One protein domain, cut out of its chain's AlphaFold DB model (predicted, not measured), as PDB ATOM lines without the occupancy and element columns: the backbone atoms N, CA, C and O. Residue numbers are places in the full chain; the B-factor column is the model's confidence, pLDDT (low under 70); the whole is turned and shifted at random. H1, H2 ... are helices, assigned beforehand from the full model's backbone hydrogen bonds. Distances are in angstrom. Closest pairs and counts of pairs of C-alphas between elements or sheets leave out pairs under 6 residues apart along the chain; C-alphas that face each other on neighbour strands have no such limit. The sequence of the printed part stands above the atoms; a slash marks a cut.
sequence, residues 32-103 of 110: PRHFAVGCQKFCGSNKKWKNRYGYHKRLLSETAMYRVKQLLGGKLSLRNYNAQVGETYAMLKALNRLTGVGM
ATOM      1  N   PRO A  32      -2.591 -30.343  14.045       65.56
ATOM      2  CA  PRO A  32      -3.652 -31.071  13.324       65.56
ATOM      3  C   PRO A  32      -4.153 -32.362  14.001       65.56
ATOM      4  O   PRO A  32      -5.249 -32.844  13.709       65.56
ATOM      5  N   ARG A  33      -3.358 -32.934  14.921       66.56
ATOM      6  CA  ARG A  33      -3.732 -34.118  15.724       66.56
ATOM      7  C   ARG A  33      -4.730 -33.817  16.844       66.56
ATOM      8  O   ARG A  33      -5.333 -34.760  17.343       66.56
ATOM      9  N   HIS A  34      -4.960 -32.555  17.215       79.06
ATOM     10  CA  HIS A  34      -5.970 -32.194  18.221       79.06
ATOM     11  C   HIS A  34      -7.365 -32.673  17.840       79.06
ATOM     12  O   HIS A  34      -8.077 -33.211  18.683       79.06
ATOM     13  N   PHE A  35      -7.727 -32.570  16.560       72.12
ATOM     14  CA  PHE A  35      -9.021 -33.048  16.077       72.12
ATOM     15  C   PHE A  35      -9.160 -34.572  16.164       72.12
ATOM     16  O   PHE A  35     -10.248 -35.063  16.458       72.12
ATOM     17  N   ALA A  36      -8.070 -35.322  15.968       76.38
ATOM     18  CA  ALA A  36      -8.066 -36.764  16.198       76.38
ATOM     19  C   ALA A  36      -8.261 -37.066  17.691       76.38
ATOM     20  O   ALA A  36      -9.126 -37.842  18.064       76.38
ATOM     21  N   VAL A  37      -7.515 -36.401  18.573       78.06
ATOM     22  CA  VAL A  37      -7.640 -36.617  20.025       78.06
ATOM     23  C   VAL A  37      -9.048 -36.265  20.523       78.06
ATOM     24  O   VAL A  37      -9.623 -37.015  21.309       78.06
ATOM     25  N   GLY A  38      -9.643 -35.186  20.008       79.00
ATOM     26  CA  GLY A  38     -11.030 -34.818  20.287       79.00
ATOM     27  C   GLY A  38     -12.026 -35.887  19.833       79.00
ATOM     28  O   GLY A  38     -12.844 -36.332  20.632       79.00
ATOM     29  N   CYS A  39     -11.942 -36.362  18.585       76.56
ATOM     30  CA  CYS A  39     -12.827 -37.431  18.108       76.56
ATOM     31  C   CYS A  39     -12.717 -38.712  18.949       76.56
ATOM     32  O   CYS A  39     -13.742 -39.327  19.243       76.56
ATOM     33  N   GLN A  40     -11.511 -39.077  19.390       80.06
ATOM     34  CA  GLN A  40     -11.314 -40.237  20.257       80.06
ATOM     35  C   GLN A  40     -11.976 -40.041  21.625       80.06
ATOM     36  O   GLN A  40     -12.733 -40.904  22.056       80.06
ATOM     37  N   LYS A  41     -11.739 -38.900  22.283       80.38
ATOM     38  CA  LYS A  41     -12.268 -38.623  23.628       80.38
ATOM     39  C   LYS A  41     -13.788 -38.432  23.651       80.38
ATOM     40  O   LYS A  41     -14.430 -38.878  24.591       80.38
ATOM     41  N   PHE A  42     -14.368 -37.801  22.627       75.75
ATOM     42  CA  PHE A  42     -15.807 -37.500  22.585       75.75
ATOM     43  C   PHE A  42     -16.661 -38.581  21.912       75.75
ATOM     44  O   PHE A  42     -17.846 -38.688  22.211       75.75
ATOM     45  N   CYS A  43     -16.111 -39.356  20.974       76.81
ATOM     46  CA  CYS A  43     -16.876 -40.347  20.203       76.81
ATOM     47  C   CYS A  43     -16.334 -41.778  20.339       76.81
ATOM     48  O   CYS A  43     -16.780 -42.655  19.596       76.81
ATOM     49  N   GLY A  44     -15.330 -42.007  21.193       81.12
ATOM     50  CA  GLY A  44     -14.662 -43.304  21.366       81.12
ATOM     51  C   GLY A  44     -13.927 -43.807  20.119       81.12
ATOM     52  O   GLY A  44     -13.419 -44.927  20.104       81.12
ATOM     53  N   SER A  45     -13.893 -43.025  19.033       79.69
ATOM     54  CA  SER A  45     -13.313 -43.457  17.766       79.69
ATOM     55  C   SER A  45     -12.873 -42.299  16.876       79.69
ATOM     56  O   SER A  45     -13.532 -41.267  16.743       79.69
ATOM     57  N   ASN A  46     -11.802 -42.548  16.124       78.94
ATOM     58  CA  ASN A  46     -11.260 -41.613  15.138       78.94
ATOM     59  C   ASN A  46     -11.810 -41.782  13.723       78.94
ATOM     60  O   ASN A  46     -11.269 -41.208  12.780       78.94
ATOM     61  N   LYS A  47     -12.895 -42.541  13.540       79.62
ATOM     62  CA  LYS A  47     -13.421 -42.872  12.206       79.62
ATOM     63  C   LYS A  47     -13.829 -41.623  11.414       79.62
ATOM     64  O   LYS A  47     -13.450 -41.490  10.252       79.62
ATOM     65  N   LYS A  48     -14.536 -40.683  12.053       79.19
ATOM     66  CA  LYS A  48     -14.972 -39.418  11.428       79.19
ATOM     67  C   LYS A  48     -13.787 -38.543  11.015       79.19
ATOM     68  O   LYS A  48     -13.759 -38.052   9.890       79.19
ATOM     69  N   TRP A  49     -12.789 -38.404  11.889       81.12
ATOM     70  CA  TRP A  49     -11.566 -37.654  11.595       81.12
ATOM     71  C   TRP A  49     -10.751 -38.305  10.468       81.12
ATOM     72  O   TRP A  49     -10.411 -37.641   9.489       81.12
ATOM     73  N   LYS A  50     -10.516 -39.625  10.545       79.31
ATOM     74  CA  LYS A  50      -9.770 -40.384   9.527       79.31
ATOM     75  C   LYS A  50     -10.411 -40.266   8.140       79.31
ATOM     76  O   LYS A  50      -9.684 -40.155   7.156       79.31
ATOM     77  N   ASN A  51     -11.746 -40.272   8.066       81.69
ATOM     78  CA  ASN A  51     -12.483 -40.098   6.814       81.69
ATOM     79  C   ASN A  51     -12.378 -38.653   6.294       81.69
ATOM     80  O   ASN A  51     -11.894 -38.449   5.184       81.69
ATOM     81  N   ARG A  52     -12.721 -37.655   7.128       81.81
ATOM     82  CA  ARG A  52     -12.715 -36.228   6.754       81.81
ATOM     83  C   ARG A  52     -11.370 -35.761   6.196       81.81
ATOM     84  O   ARG A  52     -11.344 -35.000   5.239       81.81
ATOM     85  N   TYR A  53     -10.269 -36.209   6.793       78.50
ATOM     86  CA  TYR A  53      -8.918 -35.787   6.409       78.50
ATOM     87  C   TYR A  53      -8.202 -36.784   5.486       78.50
ATOM     88  O   TYR A  53      -7.008 -36.640   5.237       78.50
ATOM     89  N   GLY A  54      -8.895 -37.818   4.993       79.50
ATOM     90  CA  GLY A  54      -8.316 -38.791   4.061       79.50
ATOM     91  C   GLY A  54      -7.122 -39.574   4.621       79.50
ATOM     92  O   GLY A  54      -6.296 -40.067   3.853       79.50
ATOM     93  N   TYR A  55      -7.026 -39.714   5.948       77.69
ATOM     94  CA  TYR A  55      -5.868 -40.299   6.633       77.69
ATOM     95  C   TYR A  55      -5.561 -41.720   6.147       77.69
ATOM     96  O   TYR A  55      -4.402 -42.079   5.985       77.69
ATOM     97  N   HIS A  56      -6.594 -42.513   5.844       79.12
ATOM     98  CA  HIS A  56      -6.412 -43.871   5.326       79.12
ATOM     99  C   HIS A  56      -5.680 -43.892   3.974       79.12
ATOM    100  O   HIS A  56      -4.772 -44.695   3.785       79.12
ATOM    101  N   LYS A  57      -6.005 -42.971   3.057       81.62
ATOM    102  CA  LYS A  57      -5.342 -42.884   1.743       81.62
ATOM    103  C   LYS A  57      -3.880 -42.467   1.882       81.62
ATOM    104  O   LYS A  57      -3.013 -43.045   1.234       81.62
ATOM    105  N   ARG A  58      -3.613 -41.499   2.762       83.88
ATOM    106  CA  ARG A  58      -2.253 -41.060   3.091       83.88
ATOM    107  C   ARG A  58      -1.428 -42.189   3.712       83.88
ATOM    108  O   ARG A  58      -0.293 -42.404   3.317       83.88
ATOM    109  N   LEU A  59      -2.009 -42.933   4.647       81.69
ATOM    110  CA  LEU A  59      -1.334 -44.051   5.297       81.69
ATOM    111  C   LEU A  59      -0.985 -45.167   4.299       81.69
ATOM    112  O   LEU A  59       0.103 -45.736   4.372       81.69
ATOM    113  N   LEU A  60      -1.877 -45.456   3.345       83.56
ATOM    114  CA  LEU A  60      -1.619 -46.424   2.276       83.56
ATOM    115  C   LEU A  60      -0.431 -46.005   1.403       83.56
ATOM    116  O   LEU A  60       0.456 -46.822   1.157       83.56
ATOM    117  N   SER A  61      -0.379 -44.741   0.969       83.38
ATOM    118  CA  SER A  61       0.736 -44.253   0.149       83.38
ATOM    119  C   SER A  61       2.052 -44.194   0.928       83.38
ATOM    120  O   SER A  61       3.080 -44.620   0.404       83.38
ATOM    121  N   GLU A  62       2.032 -43.749   2.188       86.06
ATOM    122  CA  GLU A  62       3.207 -43.746   3.070       86.06
ATOM    123  C   GLU A  62       3.746 -45.169   3.288       86.06
ATOM    124  O   GLU A  62       4.951 -45.400   3.166       86.06
ATOM    125  N   THR A  63       2.858 -46.140   3.521       86.56
ATOM    126  CA  THR A  63       3.232 -47.553   3.700       86.56
ATOM    127  C   THR A  63       3.804 -48.153   2.417       86.56
ATOM    128  O   THR A  63       4.834 -48.829   2.458       86.56
ATOM    129  N   ALA A  64       3.177 -47.896   1.265       83.69
ATOM    130  CA  ALA A  64       3.685 -48.352  -0.026       83.69
ATOM    131  C   ALA A  64       5.078 -47.769  -0.307       83.69
ATOM    132  O   ALA A  64       6.006 -48.507  -0.635       83.69
ATOM    133  N   MET A  65       5.259 -46.463  -0.088       87.19
ATOM    134  CA  MET A  65       6.541 -45.794  -0.298       87.19
ATOM    135  C   MET A  65       7.623 -46.287   0.670       87.19
ATOM    136  O   MET A  65       8.780 -46.431   0.277       87.19
ATOM    137  N   TYR A  66       7.270 -46.581   1.926       87.88
ATOM    138  CA  TYR A  66       8.191 -47.196   2.882       87.88
ATOM    139  C   TYR A  66       8.708 -48.545   2.364       87.88
ATOM    140  O   TYR A  66       9.919 -48.760   2.334       87.88
ATOM    141  N   ARG A  67       7.817 -49.414   1.868       86.94
ATOM    142  CA  ARG A  67       8.202 -50.710   1.283       86.94
ATOM    143  C   ARG A  67       9.104 -50.551   0.060       86.94
ATOM    144  O   ARG A  67      10.108 -51.252  -0.034       86.94
ATOM    145  N   VAL A  68       8.795 -49.605  -0.833       87.12
ATOM    146  CA  VAL A  68       9.648 -49.284  -1.991       87.12
ATOM    147  C   VAL A  68      11.056 -48.895  -1.532       87.12
ATOM    148  O   VAL A  68      12.025 -49.469  -2.015       87.12
ATOM    149  N   LYS A  69      11.182 -47.993  -0.548       87.81
ATOM    150  CA  LYS A  69      12.492 -47.556  -0.032       87.81
ATOM    151  C   LYS A  69      13.307 -48.698   0.572       87.81
ATOM    152  O   LYS A  69      14.521 -48.712   0.395       87.81
ATOM    153  N   GLN A  70      12.656 -49.610   1.293       87.94
ATOM    154  CA  GLN A  70      13.329 -50.735   1.947       87.94
ATOM    155  C   GLN A  70      13.785 -51.805   0.951       87.94
ATOM    156  O   GLN A  70      14.883 -52.328   1.085       87.94
ATOM    157  N   LEU A  71      12.952 -52.133  -0.042       86.75
ATOM    158  CA  LEU A  71      13.185 -53.292  -0.911       86.75
ATOM    159  C   LEU A  71      13.857 -52.944  -2.239       86.75
ATOM    160  O   LEU A  71      14.572 -53.770  -2.794       86.75
ATOM    161  N   LEU A  72      13.603 -51.750  -2.771       85.88
ATOM    162  CA  LEU A  72      13.977 -51.367  -4.137       85.88
ATOM    163  C   LEU A  72      14.916 -50.154  -4.169       85.88
ATOM    164  O   LEU A  72      15.255 -49.656  -5.239       85.88
ATOM    165  N   GLY A  73      15.349 -49.686  -2.998       83.56
ATOM    166  CA  GLY A  73      16.179 -48.499  -2.854       83.56
ATOM    167  C   GLY A  73      15.357 -47.214  -2.755       83.56
ATOM    168  O   GLY A  73      14.252 -47.078  -3.277       83.56
ATOM    169  N   GLY A  74      15.890 -46.238  -2.023       84.19
ATOM    170  CA  GLY A  74      15.199 -44.978  -1.735       84.19
ATOM    171  C   GLY A  74      15.447 -43.850  -2.735       84.19
ATOM    172  O   GLY A  74      15.234 -42.692  -2.376       84.19
ATOM    173  N   LYS A  75      15.958 -44.153  -3.934       87.00
ATOM    174  CA  LYS A  75      16.392 -43.157  -4.923       87.00
ATOM    175  C   LYS A  75      15.939 -43.551  -6.325       87.00
ATOM    176  O   LYS A  75      15.925 -44.732  -6.647       87.00
ATOM    177  N   LEU A  76      15.625 -42.543  -7.133       89.62
ATOM    178  CA  LEU A  76      15.433 -42.684  -8.573       89.62
ATOM    179  C   LEU A  76      16.772 -42.425  -9.262       89.62
ATOM    180  O   LEU A  76      17.469 -41.463  -8.924       89.62
ATOM    181  N   SER A  77      17.143 -43.305 -10.181       87.44
ATOM    182  CA  SER A  77      18.412 -43.227 -10.908       87.44
ATOM    183  C   SER A  77      18.318 -42.314 -12.131       87.44
ATOM    184  O   SER A  77      19.305 -41.677 -12.516       87.44
ATOM    185  N   LEU A  78      17.126 -42.206 -12.723       91.38
ATOM    186  CA  LEU A  78      16.910 -41.475 -13.965       91.38
ATOM    187  C   LEU A  78      16.665 -39.982 -13.702       91.38
ATOM    188  O   LEU A  78      16.011 -39.585 -12.738       91.38
ATOM    189  N   ARG A  79      17.202 -39.121 -14.576       90.81
ATOM    190  CA  ARG A  79      17.126 -37.651 -14.429       90.81
ATOM    191  C   ARG A  79      15.935 -37.008 -15.144       90.81
ATOM    192  O   ARG A  79      15.552 -35.897 -14.798       90.81
ATOM    193  N   ASN A  80      15.370 -37.673 -16.149       94.88
ATOM    194  CA  ASN A  80      14.214 -37.170 -16.891       94.88
ATOM    195  C   ASN A  80      12.915 -37.541 -16.159       94.88
ATOM    196  O   ASN A  80      12.759 -38.688 -15.750       94.88
ATOM    197  N   TYR A  81      11.971 -36.602 -16.041       92.69
ATOM    198  CA  TYR A  81      10.696 -36.824 -15.350       92.69
ATOM    199  C   TYR A  81       9.905 -38.026 -15.894       92.69
ATOM    200  O   TYR A  81       9.492 -38.892 -15.128       92.69
ATOM    201  N   ASN A  82       9.742 -38.139 -17.214       95.00
ATOM    202  CA  ASN A  82       9.005 -39.259 -17.811       95.00
ATOM    203  C   ASN A  82       9.712 -40.594 -17.543       95.00
ATOM    204  O   ASN A  82       9.066 -41.613 -17.300       95.00
ATOM    205  N   ALA A  83      11.046 -40.576 -17.526       93.00
ATOM    206  CA  ALA A  83      11.845 -41.741 -17.180       93.00
ATOM    207  C   ALA A  83      11.684 -42.123 -15.694       93.00
ATOM    208  O   ALA A  83      11.508 -43.297 -15.387       93.00
ATOM    209  N   GLN A  84      11.641 -41.144 -14.785       92.81
ATOM    210  CA  GLN A  84      11.364 -41.344 -13.355       92.81
ATOM    211  C   GLN A  84       9.977 -41.944 -13.097       92.81
ATOM    212  O   GLN A  84       9.826 -42.817 -12.238       92.81
ATOM    213  N   VAL A  85       8.964 -41.506 -13.850       92.94
ATOM    214  CA  VAL A  85       7.615 -42.086 -13.788       92.94
ATOM    215  C   VAL A  85       7.653 -43.560 -14.205       92.94
ATOM    216  O   VAL A  85       7.106 -44.407 -13.498       92.94
ATOM    217  N   GLY A  86       8.350 -43.881 -15.300       94.06
ATOM    218  CA  GLY A  86       8.538 -45.260 -15.760       94.06
ATOM    219  C   GLY A  86       9.294 -46.138 -14.756       94.06
ATOM    220  O   GLY A  86       8.857 -47.251 -14.462       94.06
ATOM    221  N   GLU A  87      10.379 -45.620 -14.175       93.00
ATOM    222  CA  GLU A  87      11.173 -46.286 -13.133       93.00
ATOM    223  C   GLU A  87      10.309 -46.605 -11.905       93.00
ATOM    224  O   GLU A  87      10.238 -47.755 -11.468       93.00
ATOM    225  N   THR A  88       9.550 -45.621 -11.414       91.00
ATOM    226  CA  THR A  88       8.639 -45.799 -10.272       91.00
ATOM    227  C   THR A  88       7.554 -46.837 -10.573       91.00
ATOM    228  O   THR A  88       7.233 -47.673  -9.726       91.00
ATOM    229  N   TYR A  89       6.997 -46.827 -11.785       92.31
ATOM    230  CA  TYR A  89       5.984 -47.800 -12.189       92.31
ATOM    231  C   TYR A  89       6.545 -49.229 -12.229       92.31
ATOM    232  O   TYR A  89       5.904 -50.165 -11.743       92.31
ATOM    233  N   ALA A  90       7.768 -49.403 -12.740       92.62
ATOM    234  CA  ALA A  90       8.461 -50.688 -12.723       92.62
ATOM    235  C   ALA A  90       8.720 -51.178 -11.287       92.62
ATOM    236  O   ALA A  90       8.450 -52.345 -10.985       92.62
ATOM    237  N   MET A  91       9.151 -50.286 -10.385       92.06
ATOM    238  CA  MET A  91       9.341 -50.592  -8.961       92.06
ATOM    239  C   MET A  91       8.040 -51.073  -8.303       92.06
ATOM    240  O   MET A  91       8.022 -52.110  -7.641       92.06
ATOM    241  N   LEU A  92       6.925 -50.371  -8.523       89.69
ATOM    242  CA  LEU A  92       5.619 -50.771  -7.987       89.69
ATOM    243  C   LEU A  92       5.157 -52.125  -8.541       89.69
ATOM    244  O   LEU A  92       4.638 -52.957  -7.793       89.69
ATOM    245  N   LYS A  93       5.382 -52.385  -9.835       90.50
ATOM    246  CA  LYS A  93       5.050 -53.674 -10.458       90.50
ATOM    247  C   LYS A  93       5.865 -54.823  -9.854       90.50
ATOM    248  O   LYS A  93       5.303 -55.884  -9.581       90.50
ATOM    249  N   ALA A  94       7.156 -54.605  -9.599       89.88
ATOM    250  CA  ALA A  94       8.008 -55.569  -8.906       89.88
ATOM    251  C   ALA A  94       7.530 -55.811  -7.464       89.88
ATOM    252  O   ALA A  94       7.385 -56.962  -7.052       89.88
ATOM    253  N   LEU A  95       7.198 -54.745  -6.729       87.56
ATOM    254  CA  LEU A  95       6.697 -54.833  -5.356       87.56
ATOM    255  C   LEU A  95       5.391 -55.636  -5.255       87.56
ATOM    256  O   LEU A  95       5.250 -56.476  -4.365       87.56
ATOM    257  N   ASN A  96       4.449 -55.414  -6.175       87.44
ATOM    258  CA  ASN A  96       3.195 -56.171  -6.216       87.44
ATOM    259  C   ASN A  96       3.446 -57.664  -6.458       87.44
ATOM    260  O   ASN A  96       2.820 -58.503  -5.813       87.44
ATOM    261  N   ARG A  97       4.406 -58.004  -7.327       87.25
ATOM    262  CA  ARG A  97       4.782 -59.400  -7.579       87.25
ATOM    263  C   ARG A  97       5.422 -60.051  -6.351       87.25
ATOM    264  O   ARG A  97       5.046 -61.164  -6.008       87.25
ATOM    265  N   LEU A  98       6.322 -59.348  -5.661       84.44
ATOM    266  CA  LEU A  98       6.927 -59.824  -4.408       84.44
ATOM    267  C   LEU A  98       5.879 -60.044  -3.311       84.44
ATOM    268  O   LEU A  98       5.922 -61.046  -2.604       84.44
ATOM    269  N   THR A  99       4.911 -59.132  -3.203       80.12
ATOM    270  CA  THR A  99       3.820 -59.243  -2.225       80.12
ATOM    271  C   THR A  99       2.944 -60.468  -2.503       80.12
ATOM    272  O   THR A  99       2.560 -61.151  -1.563       80.12
ATOM    273  N   GLY A 100       2.671 -60.779  -3.775       78.25
ATOM    274  CA  GLY A 100       1.907 -61.970  -4.158       78.25
ATOM    275  C   GLY A 100       2.617 -63.289  -3.839       78.25
ATOM    276  O   GLY A 100       1.962 -64.242  -3.442       78.25
ATOM    277  N   VAL A 101       3.948 -63.343  -3.960       76.50
ATOM    278  CA  VAL A 101       4.735 -64.554  -3.650       76.50
ATOM    279  C   VAL A 101       4.848 -64.800  -2.140       76.50
ATOM    280  O   VAL A 101       4.921 -65.944  -1.707       76.50
ATOM    281  N   GLY A 102       4.868 -63.741  -1.329       68.31
ATOM    282  CA  GLY A 102       5.028 -63.843   0.126       68.31
ATOM    283  C   GLY A 102       3.738 -64.083   0.915       68.31
ATOM    284  O   GLY A 102       3.782 -64.053   2.144       68.31
ATOM    285  N   MET A 103       2.591 -64.256   0.253       76.25
ATOM    286  CA  MET A 103       1.295 -64.396   0.916       76.25
ATOM    287  C   MET A 103       0.987 -65.885   1.154       76.25
ATOM    288  O   MET A 103       0.820 -66.616   0.179       76.25
TER     289      MET A 103
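Overview. This is residues 32 to 103 of the 110 residues of the protein "Transposase" of Vibrio sp. AND4 (UniProt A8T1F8). The longest helix, H4, crosses the far end of a straight helix, H3, at about a right angle to make a T, and a small helical hairpin of H1 and H2 sits at the other end of H3, as a small head at the foot of the T's stem. There is no common core, and H3 alone bridges the hairpin and H4. The printed part has 72 residues with four named helices, H1, H2, H3 and H4 in that order along the chain, and no named strand; the class is all helix. The whole is only just extended, close to loose, with a radius of gyration of the C-alphas of 17.2 A, and its C-alphas span 48 by 32 by 16 A, an outline that is only just flat.

Arrangement. H4, residues 81 to 101, touches H3, residues 55 to 71, with the lines of the two about perpendicular at 88 degrees. H3 touches H4 with residues 67 to 68 alone, and H4 touches H3 with residues 91 to 95 alone; the closest C-alphas of the two helices are those of Val 68 and Met 91, 7.1 A apart. At the other end of H3, H2, residues 47 to 52, is close but not clearly touching: the closest C-alphas, those of Lys 50 and His 56, are 6.4 A apart, and the lines are about perpendicular at 87 degrees. H2 touches H1, residues 34 to 43, and the two form a helical hairpin, at a steep tilt of 40 degrees, opposite ways. Their closest C-alphas are those of Ala 36 and Trp 49, 5.9 A apart. H1 is apart from H3 and from H4, and H2 is apart from H4. In H1, H2, H3 and H4 every backbone O i to N i+4 pair is within hydrogen-bond range.

Along the chain. H4 runs 30.7 A from C-alpha 81 at (10.696, -36.824, -15.350) to C-alpha 101 at (4.735, -64.554, -3.650). H3 covers 24.3 A over residues 55 to 71. H2, residues 47 to 52, measures 8.6 A, and H1, residues 34 to 43, measures 13.8 A and begins with C-alpha 34 at (-5.970, -32.194, 18.221).

Size, cuts and confidence. The two C-alphas farthest apart are those of Phe 42 and Asn 80, at 49.6 A. The printed part runs from residue 32 to residue 103 and has no cut. The links from H1 to H2 and from H2 to H3 are tight, and the nine residues from H3 to H4 make a short link. The mean pLDDT of the printed part is 83.9, and residues 32 to 33 and residue 102 are under 70.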